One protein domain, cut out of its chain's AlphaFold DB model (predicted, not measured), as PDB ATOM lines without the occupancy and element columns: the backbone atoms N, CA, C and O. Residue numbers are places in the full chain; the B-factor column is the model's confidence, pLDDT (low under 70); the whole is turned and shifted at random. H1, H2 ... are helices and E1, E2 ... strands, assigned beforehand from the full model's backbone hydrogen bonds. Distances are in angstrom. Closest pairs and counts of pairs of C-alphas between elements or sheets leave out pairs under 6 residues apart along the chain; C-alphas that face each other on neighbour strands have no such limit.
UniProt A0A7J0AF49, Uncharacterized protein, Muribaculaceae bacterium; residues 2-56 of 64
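What this domain is: This is residues 2 to 56 of the 64 residues of an uncharacterized protein of Muribaculaceae bacterium (UniProt A0A7J0AF49). A long helix, H1, and a shorter one, H2, lie over one face of a small two-stranded hairpin, E1 and E2, with the later part of H1, residues 15 to 19, nearest to the hairpin; after H2 the last residues fold back, and 55 to 56 pair beside E2. H1 makes much of the longest axis, its first residues at one end and the link around Asp 37 at the other. The printed part has 55 residues with two named helices and two named strands, in the order H1, E1, E2, H2; the sheet has the order E1, E2 and is antiparallel, and the class is mostly helix. The whole is compact, with a radius of gyration of the C-alphas of 11.0 A, and its C-alphas span 37 by 19 by 16 A, only just elongated.

How they stand to each other: From H1, residues 3 to 19, a tight link of 4 residues leads to E1, residues 24 to 26. The closest C-alphas of H1 and E1 are those of Arg 15 and Phe 25, 7.5 A apart. E1 and E2, residues 31 to 33, form a hairpin with a tight link of 4 residues; they are antiparallel neighbours at 159 degrees. The C-alphas of 25 and 32 face each other at 4.6 A. N 26 and O 31 are within hydrogen-bond range at 2.8 A, as are N 33 and O 24, also at 2.8 A. H1 and E2 are apart. A short link of 9 residues joins E2 to H2, residues 43 to 51. E2 and H2 are near each other, with 5 pairs of C-alphas within 10 A, while E1 and H2 are apart. H1 and H2 are close but not clearly touching, their closest C-alphas being those of Leu 14 and Gln 45, 7.8 A apart. Their lines stand at a steep tilt of 38 degrees, only just steep, and they run opposite ways. Residues 31 to 32 of E2 pair with residues 55 to 56, parallel. In H1 and H2 every O i to N i+4 pair is within hydrogen-bond range.

Where its parts are: H1 begins at C-alpha 3, (211.522, 232.988, 173.394), and runs 24.5 A to C-alpha 19, (202.233, 213.895, 161.150). E1 measures 7.1 A from C-alpha 24 to C-alpha 26, and E2 6.4 A from C-alpha 31 to C-alpha 33. H2 runs 12.5 A from C-alpha 43 to C-alpha 51, which is at (206.558, 218.443, 177.971).

The domain as a whole: The two C-alphas farthest apart are those of Gly 2 and Asp 37, 37.5 A. The printed part, residues 2 to 56, has no cut and no long link. The mean pLDDT of the printed part is 91.8, and residues 2 to 3 are under 70.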
ATOM      1  N   GLY A   2     210.975 237.014 172.241       61.44
ATOM      2  CA  GLY A   2     211.762 236.193 171.287       61.44
ATOM      3  C   GLY A   2     211.847 234.703 171.631       61.44
ATOM      4  O   GLY A   2     212.109 233.852 170.782       61.44
ATOM      5  N   THR A   3     211.576 234.361 172.887       65.81
ATOM      6  CA  THR A   3     211.522 232.988 173.394       65.81
ATOM      7  C   THR A   3     210.221 232.280 173.019       65.81
ATOM      8  O   THR A   3     210.267 231.111 172.635       65.81
ATOM      9  N   GLU A   4     209.087 232.981 173.060       70.62
ATOM     10  CA  GLU A   4     207.761 232.439 172.727       70.62
ATOM     11  C   GLU A   4     207.665 232.028 171.253       70.62
ATOM     12  O   GLU A   4     207.333 230.880 170.962       70.62
ATOM     13  N   ASP A   5     208.103 232.879 170.319       84.31
ATOM     14  CA  ASP A   5     208.135 232.549 168.885       84.31
ATOM     15  C   ASP A   5     209.003 231.326 168.576       84.31
ATOM     16  O   ASP A   5     208.682 230.495 167.716       84.31
ATOM     17  N   LYS A   6     210.122 231.181 169.297       85.81
ATOM     18  CA  LYS A   6     211.018 230.031 169.157       85.81
ATOM     19  C   LYS A   6     210.364 228.755 169.687       85.81
ATOM     20  O   LYS A   6     210.527 227.704 169.064       85.81
ATOM     21  N   GLN A   7     209.624 228.828 170.795       86.25
ATOM     22  CA  GLN A   7     208.864 227.693 171.328       86.25
ATOM     23  C   GLN A   7     207.719 227.295 170.392       86.25
ATOM     24  O   GLN A   7     207.648 226.129 169.999       86.25
ATOM     25  N   MET A   8     206.924 228.258 169.915       88.38
ATOM     26  CA  MET A   8     205.843 228.002 168.956       88.38
ATOM     27  C   MET A   8     206.367 227.388 167.649       88.38
ATOM     28  O   MET A   8     205.763 226.463 167.096       88.38
ATOM     29  N   ARG A   9     207.525 227.850 167.154       90.88
ATOM     30  CA  ARG A   9     208.176 227.278 165.963       90.88
ATOM     31  C   ARG A   9     208.654 225.842 166.211       90.88
ATOM     32  O   ARG A   9     208.457 224.991 165.346       90.88
ATOM     33  N   LYS A  10     209.238 225.547 167.381       91.19
ATOM     34  CA  LYS A  10     209.650 224.181 167.764       91.19
ATOM     35  C   LYS A  10     208.456 223.232 167.857       91.19
ATOM     36  O   LYS A  10     208.510 222.143 167.293       91.19
ATOM     37  N   GLU A  11     207.381 223.658 168.512       93.62
ATOM     38  CA  GLU A  11     206.146 222.883 168.648       93.62
ATOM     39  C   GLU A  11     205.517 222.594 167.275       93.62
ATOM     40  O   GLU A  11     205.181 221.449 166.961       93.62
ATOM     41  N   ARG A  12     205.442 223.606 166.400       94.50
ATOM     42  CA  ARG A  12     204.953 223.448 165.021       94.50
ATOM     43  C   ARG A  12     205.789 222.447 164.224       94.50
ATOM     44  O   ARG A  12     205.221 221.573 163.568       94.50
ATOM     45  N   ASN A  13     207.115 222.554 164.293       95.31
ATOM     46  CA  ASN A  13     208.023 221.649 163.587       95.31
ATOM     47  C   ASN A  13     207.900 220.212 164.109       95.31
ATOM     48  O   ASN A  13     207.870 219.274 163.313       95.31
ATOM     49  N   LEU A  14     207.770 220.041 165.428       95.12
ATOM     50  CA  LEU A  14     207.565 218.735 166.047       95.12
ATOM     51  C   LEU A  14     206.262 218.087 165.568       95.12
ATOM     52  O   LEU A  14     206.286 216.945 165.109       95.12
ATOM     53  N   ARG A  15     205.140 218.819 165.590       95.75
ATOM     54  CA  ARG A  15     203.867 218.311 165.053       95.75
ATOM     55  C   ARG A  15     203.988 217.898 163.594       95.75
ATOM     56  O   ARG A  15     203.487 216.844 163.218       95.75
ATOM     57  N   TYR A  16     204.650 218.709 162.772       96.19
ATOM     58  CA  TYR A  16     204.833 218.397 161.357       96.19
ATOM     59  C   TYR A  16     205.632 217.103 161.149       96.19
ATOM     60  O   TYR A  16     205.222 216.248 160.366       96.19
ATOM     61  N   GLN A  17     206.726 216.912 161.895       94.75
ATOM     62  CA  GLN A  17     207.495 215.662 161.863       94.75
ATOM     63  C   GLN A  17     206.652 214.455 162.292       94.75
ATOM     64  O   GLN A  17     206.746 213.394 161.683       94.75
ATOM     65  N   MET A  18     205.813 214.618 163.314       95.44
ATOM     66  CA  MET A  18     204.975 213.540 163.845       95.44
ATOM     67  C   MET A  18     203.805 213.189 162.921       95.44
ATOM     68  O   MET A  18     203.460 212.017 162.800       95.44
ATOM     69  N   ARG A  19     203.251 214.159 162.185       95.31
ATOM     70  CA  ARG A  19     202.233 213.895 161.150       95.31
ATOM     71  C   ARG A  19     202.747 212.965 160.055       95.31
ATOM     72  O   ARG A  19     202.016 212.083 159.628       95.31
ATOM     73  N   LYS A  20     204.020 213.095 159.661       94.31
ATOM     74  CA  LYS A  20     204.654 212.164 158.705       94.31
ATOM     75  C   LYS A  20     204.732 210.724 159.223       94.31
ATOM     76  O   LYS A  20     204.893 209.810 158.430       94.31
ATOM     77  N   LYS A  21     204.618 210.533 160.539       92.94
ATOM     78  CA  LYS A  21     204.572 209.230 161.211       92.94
ATOM     79  C   LYS A  21     203.139 208.775 161.518       92.94
ATOM     80  O   LYS A  21     202.955 207.862 162.305       92.94
ATOM     81  N   GLY A  22     202.118 209.434 160.970       93.69
ATOM     82  CA  GLY A  22     200.717 209.049 161.163       93.69
ATOM     83  C   GLY A  22     200.057 209.574 162.442       93.69
ATOM     84  O   GLY A  22     198.899 209.256 162.687       93.69
ATOM     85  N   TYR A  23     200.737 210.402 163.244       95.19
ATOM     86  CA  TYR A  23     200.092 211.053 164.390       95.19
ATOM     87  C   TYR A  23     199.117 212.137 163.922       95.19
ATOM     88  O   TYR A  23     199.450 212.960 163.057       95.19
ATOM     89  N   ARG A  24     197.949 212.214 164.563       94.62
ATOM     90  CA  ARG A  24     196.982 213.310 164.370       94.62
ATOM     91  C   ARG A  24     196.985 214.223 165.591       94.62
ATOM     92  O   ARG A  24     197.356 213.804 166.680       94.62
ATOM     93  N   PHE A  25     196.616 215.490 165.418       95.31
ATOM     94  CA  PHE A  25     196.693 216.482 166.494       95.31
ATOM     95  C   PHE A  25     195.421 217.316 166.572       95.31
ATOM     96  O   PHE A  25     195.073 217.967 165.586       95.31
ATOM     97  N   ASN A  26     194.822 217.384 167.760       93.69
ATOM     98  CA  ASN A  26     193.897 218.443 168.137       93.69
ATOM     99  C   ASN A  26     194.692 219.529 168.879       93.69
ATOM    100  O   ASN A  26     195.264 219.285 169.942       93.69
ATOM    101  N   ARG A  27     194.784 220.725 168.288       90.19
ATOM    102  CA  ARG A  27     195.556 221.835 168.866       90.19
ATOM    103  C   ARG A  27     194.829 222.499 170.032       90.19
ATOM    104  O   ARG A  27     195.501 222.905 170.971       90.19
ATOM    105  N   GLU A  28     193.509 222.609 169.955       91.19
ATOM    106  CA  GLU A  28     192.689 223.290 170.962       91.19
ATOM    107  C   GLU A  28     192.710 222.517 172.275       91.19
ATOM    108  O   GLU A  28     193.003 223.078 173.324       91.19
ATOM    109  N   GLN A  29     192.523 221.201 172.189       93.12
ATOM    110  CA  GLN A  29     192.517 220.308 173.349       93.12
ATOM    111  C   GLN A  29     193.916 219.811 173.741       93.12
ATOM    112  O   GLN A  29     194.050 219.067 174.703       93.12
ATOM    113  N   ARG A  30     194.960 220.174 172.981       94.50
ATOM    114  CA  ARG A  30     196.319 219.618 173.104       94.50
ATOM    115  C   ARG A  30     196.329 218.088 173.174       94.50
ATOM    116  O   ARG A  30     196.984 217.484 174.012       94.50
ATOM    117  N   VAL A  31     195.659 217.443 172.227       95.94
ATOM    118  CA  VAL A  31     195.647 215.979 172.123       95.94
ATOM    119  C   VAL A  31     196.434 215.532 170.896       95.94
ATOM    120  O   VAL A  31     196.275 216.079 169.803       95.94
ATOM    121  N   ALA A  32     197.289 214.529 171.073       96.06
ATOM    122  CA  ALA A  32     197.970 213.802 170.014       96.06
ATOM    123  C   ALA A  32     197.382 212.388 169.905       96.06
ATOM    124  O   ALA A  32     197.521 211.566 170.809       96.06
ATOM    125  N   VAL A  33     196.739 212.088 168.783       95.06
ATOM    126  CA  VAL A  33     196.248 210.741 168.486       95.06
ATOM    127  C   VAL A  33     197.416 209.912 167.960       95.06
ATOM    128  O   VAL A  33     198.115 210.336 167.030       95.06
ATOM    129  N   LEU A  34     197.645 208.760 168.585       94.88
ATOM    130  CA  LEU A  34     198.700 207.816 168.227       94.88
ATOM    131  C   LEU A  34     198.482 207.261 166.806       94.88
ATOM    132  O   LEU A  34     197.338 207.144 166.370       94.88
ATOM    133  N   PRO A  35     199.552 206.914 166.071       93.44
ATOM    134  CA  PRO A  35     199.424 206.292 164.760       93.44
ATOM    135  C   PRO A  35     198.841 204.880 164.871       93.44
ATOM    136  O   PRO A  35     198.976 204.228 165.906       93.44
ATOM    137  N   GLU A  36     198.231 204.409 163.785       89.25
ATOM    138  CA  GLU A  36     197.671 203.051 163.686       89.25
ATOM    139  C   GLU A  36     198.770 201.991 163.778       89.25
ATOM    140  O   GLU A  36     198.694 201.075 164.594       89.25
ATOM    141  N   ASP A  37     199.838 202.154 162.992       88.56
ATOM    142  CA  ASP A  37     200.997 201.272 163.059       88.56
ATOM    143  C   ASP A  37     201.917 201.667 164.222       88.56
ATOM    144  O   ASP A  37     202.552 202.731 164.229       88.56
ATOM    145  N   SER A  38     202.033 200.761 165.195       85.81
ATOM    146  CA  SER A  38     202.928 200.891 166.346       85.81
ATOM    147  C   SER A  38     204.396 201.128 165.964       85.81
ATOM    148  O   SER A  38     205.104 201.809 166.711       85.81
ATOM    149  N   LYS A  39     204.851 200.663 164.790       90.38
ATOM    150  CA  LYS A  39     206.219 200.888 164.286       90.38
ATOM    151  C   LYS A  39     206.512 202.362 164.024       90.38
ATOM    152  O   LYS A  39     207.665 202.786 164.089       90.38
ATOM    153  N   ASN A  40     205.476 203.161 163.777       92.69
ATOM    154  CA  ASN A  40     205.619 204.597 163.567       92.69
ATOM    155  C   ASN A  40     205.699 205.389 164.880       92.69
ATOM    156  O   ASN A  40     205.952 206.602 164.858       92.69
ATOM    157  N   ARG A  41     205.529 204.728 166.036       93.81
ATOM    158  CA  ARG A  41     205.633 205.390 167.334       93.81
ATOM    159  C   ARG A  41     207.064 205.789 167.669       93.81
ATOM    160  O   ARG A  41     208.041 205.166 167.265       93.81
ATOM    161  N   SER A  42     207.206 206.866 168.437       93.50
ATOM    162  CA  SER A  42     208.515 207.344 168.882       93.50
ATOM    163  C   SER A  42     208.457 207.857 170.313       93.50
ATOM    164  O   SER A  42     208.054 208.993 170.552       93.50
ATOM    165  N   ALA A  43     208.943 207.049 171.260       93.75
ATOM    166  CA  ALA A  43     208.944 207.382 172.688       93.75
ATOM    167  C   ALA A  43     209.626 208.731 172.994       93.75
ATOM    168  O   ALA A  43     209.143 209.509 173.816       93.75
ATOM    169  N   VAL A  44     210.717 209.053 172.288       95.25
ATOM    170  CA  VAL A  44     211.432 210.332 172.443       95.25
ATOM    171  C   VAL A  44     210.556 211.518 172.036       95.25
ATOM    172  O   VAL A  44     210.509 212.527 172.743       95.25
ATOM    173  N   GLN A  45     209.854 211.418 170.907       94.81
ATOM    174  CA  GLN A  45     208.992 212.502 170.434       94.81
ATOM    175  C   GLN A  45     207.708 212.601 171.261       94.81
ATOM    176  O   GLN A  45     207.257 213.705 171.558       94.81
ATOM    177  N   GLU A  46     207.166 211.467 171.708       95.75
ATOM    178  CA  GLU A  46     206.036 211.432 172.637       95.75
ATOM    179  C   GLU A  46     206.386 212.110 173.971       95.75
ATOM    180  O   GLU A  46     205.606 212.913 174.482       95.75
ATOM    181  N   LYS A  47     207.594 211.886 174.506       96.12
ATOM    182  CA  LYS A  47     208.082 212.595 175.701       96.12
ATOM    183  C   LYS A  47     208.154 214.111 175.480       96.12
ATOM    184  O   LYS A  47     207.760 214.874 176.357       96.12
ATOM    185  N   ARG A  48     208.623 214.561 174.308       95.06
ATOM    186  CA  ARG A  48     208.683 215.994 173.956       95.06
ATOM    187  C   ARG A  48     207.297 216.629 173.865       95.06
ATOM    188  O   ARG A  48     207.117 217.742 174.341       95.06
ATOM    189  N   LEU A  49     206.328 215.927 173.285       94.62
ATOM    190  CA  LEU A  49     204.930 216.362 173.239       94.62
ATOM    191  C   LEU A  49     204.325 216.468 174.645       94.62
ATOM    192  O   LEU A  49     203.682 217.468 174.947       94.62
ATOM    193  N   ARG A  50     204.620 215.507 175.530       95.06
ATOM    194  CA  ARG A  50     204.211 215.549 176.942       95.06
ATOM    195  C   ARG A  50     204.717 216.808 177.658       95.06
ATOM    196  O   ARG A  50     203.951 217.468 178.344       95.06
ATOM    197  N   ILE A  51     205.977 217.195 177.429       94.12
ATOM    198  CA  ILE A  51     206.558 218.443 177.971       94.12
ATOM    199  C   ILE A  51     205.828 219.690 177.439       94.12
ATOM    200  O   ILE A  51     205.714 220.687 178.141       94.12
ATOM    201  N   LEU A  52     205.311 219.634 176.209       91.12
ATOM    202  CA  LEU A  52     204.520 220.707 175.595       91.12
ATOM    203  C   LEU A  52     203.043 220.692 176.044       91.12
ATOM    204  O   LEU A  52     202.245 221.501 175.570       91.12
ATOM    205  N   GLY A  53     202.675 219.793 176.962       94.00
ATOM    206  CA  GLY A  53     201.325 219.667 177.507       94.00
ATOM    207  C   GLY A  53     200.358 218.930 176.589       94.00
ATOM    208  O   GLY A  53     199.165 219.197 176.655       94.00
ATOM    209  N   TYR A  54     200.862 218.063 175.703       96.56
ATOM    210  CA  TYR A  54     200.003 217.183 174.921       96.56
ATOM    211  C   TYR A  54     199.643 215.913 175.688       96.56
ATOM    212  O   TYR A  54     200.529 215.215 176.194       96.56
ATOM    213  N   GLU A  55     198.361 215.573 175.668       96.38
ATOM    214  CA  GLU A  55     197.854 214.257 176.045       96.38
ATOM    215  C   GLU A  55     197.819 213.314 174.840       96.38
ATOM    216  O   GLU A  55     197.845 213.752 173.687       96.38
ATOM    217  N   PHE A  56     197.775 212.006 175.100       94.94
ATOM    218  CA  PHE A  56     197.764 210.984 174.057       94.94
ATOM    219  C   PHE A  56     196.460 210.209 174.054       94.94
ATOM    220  O   PHE A  56     196.015 209.731 175.093       94.94
TER     221      PHE A  56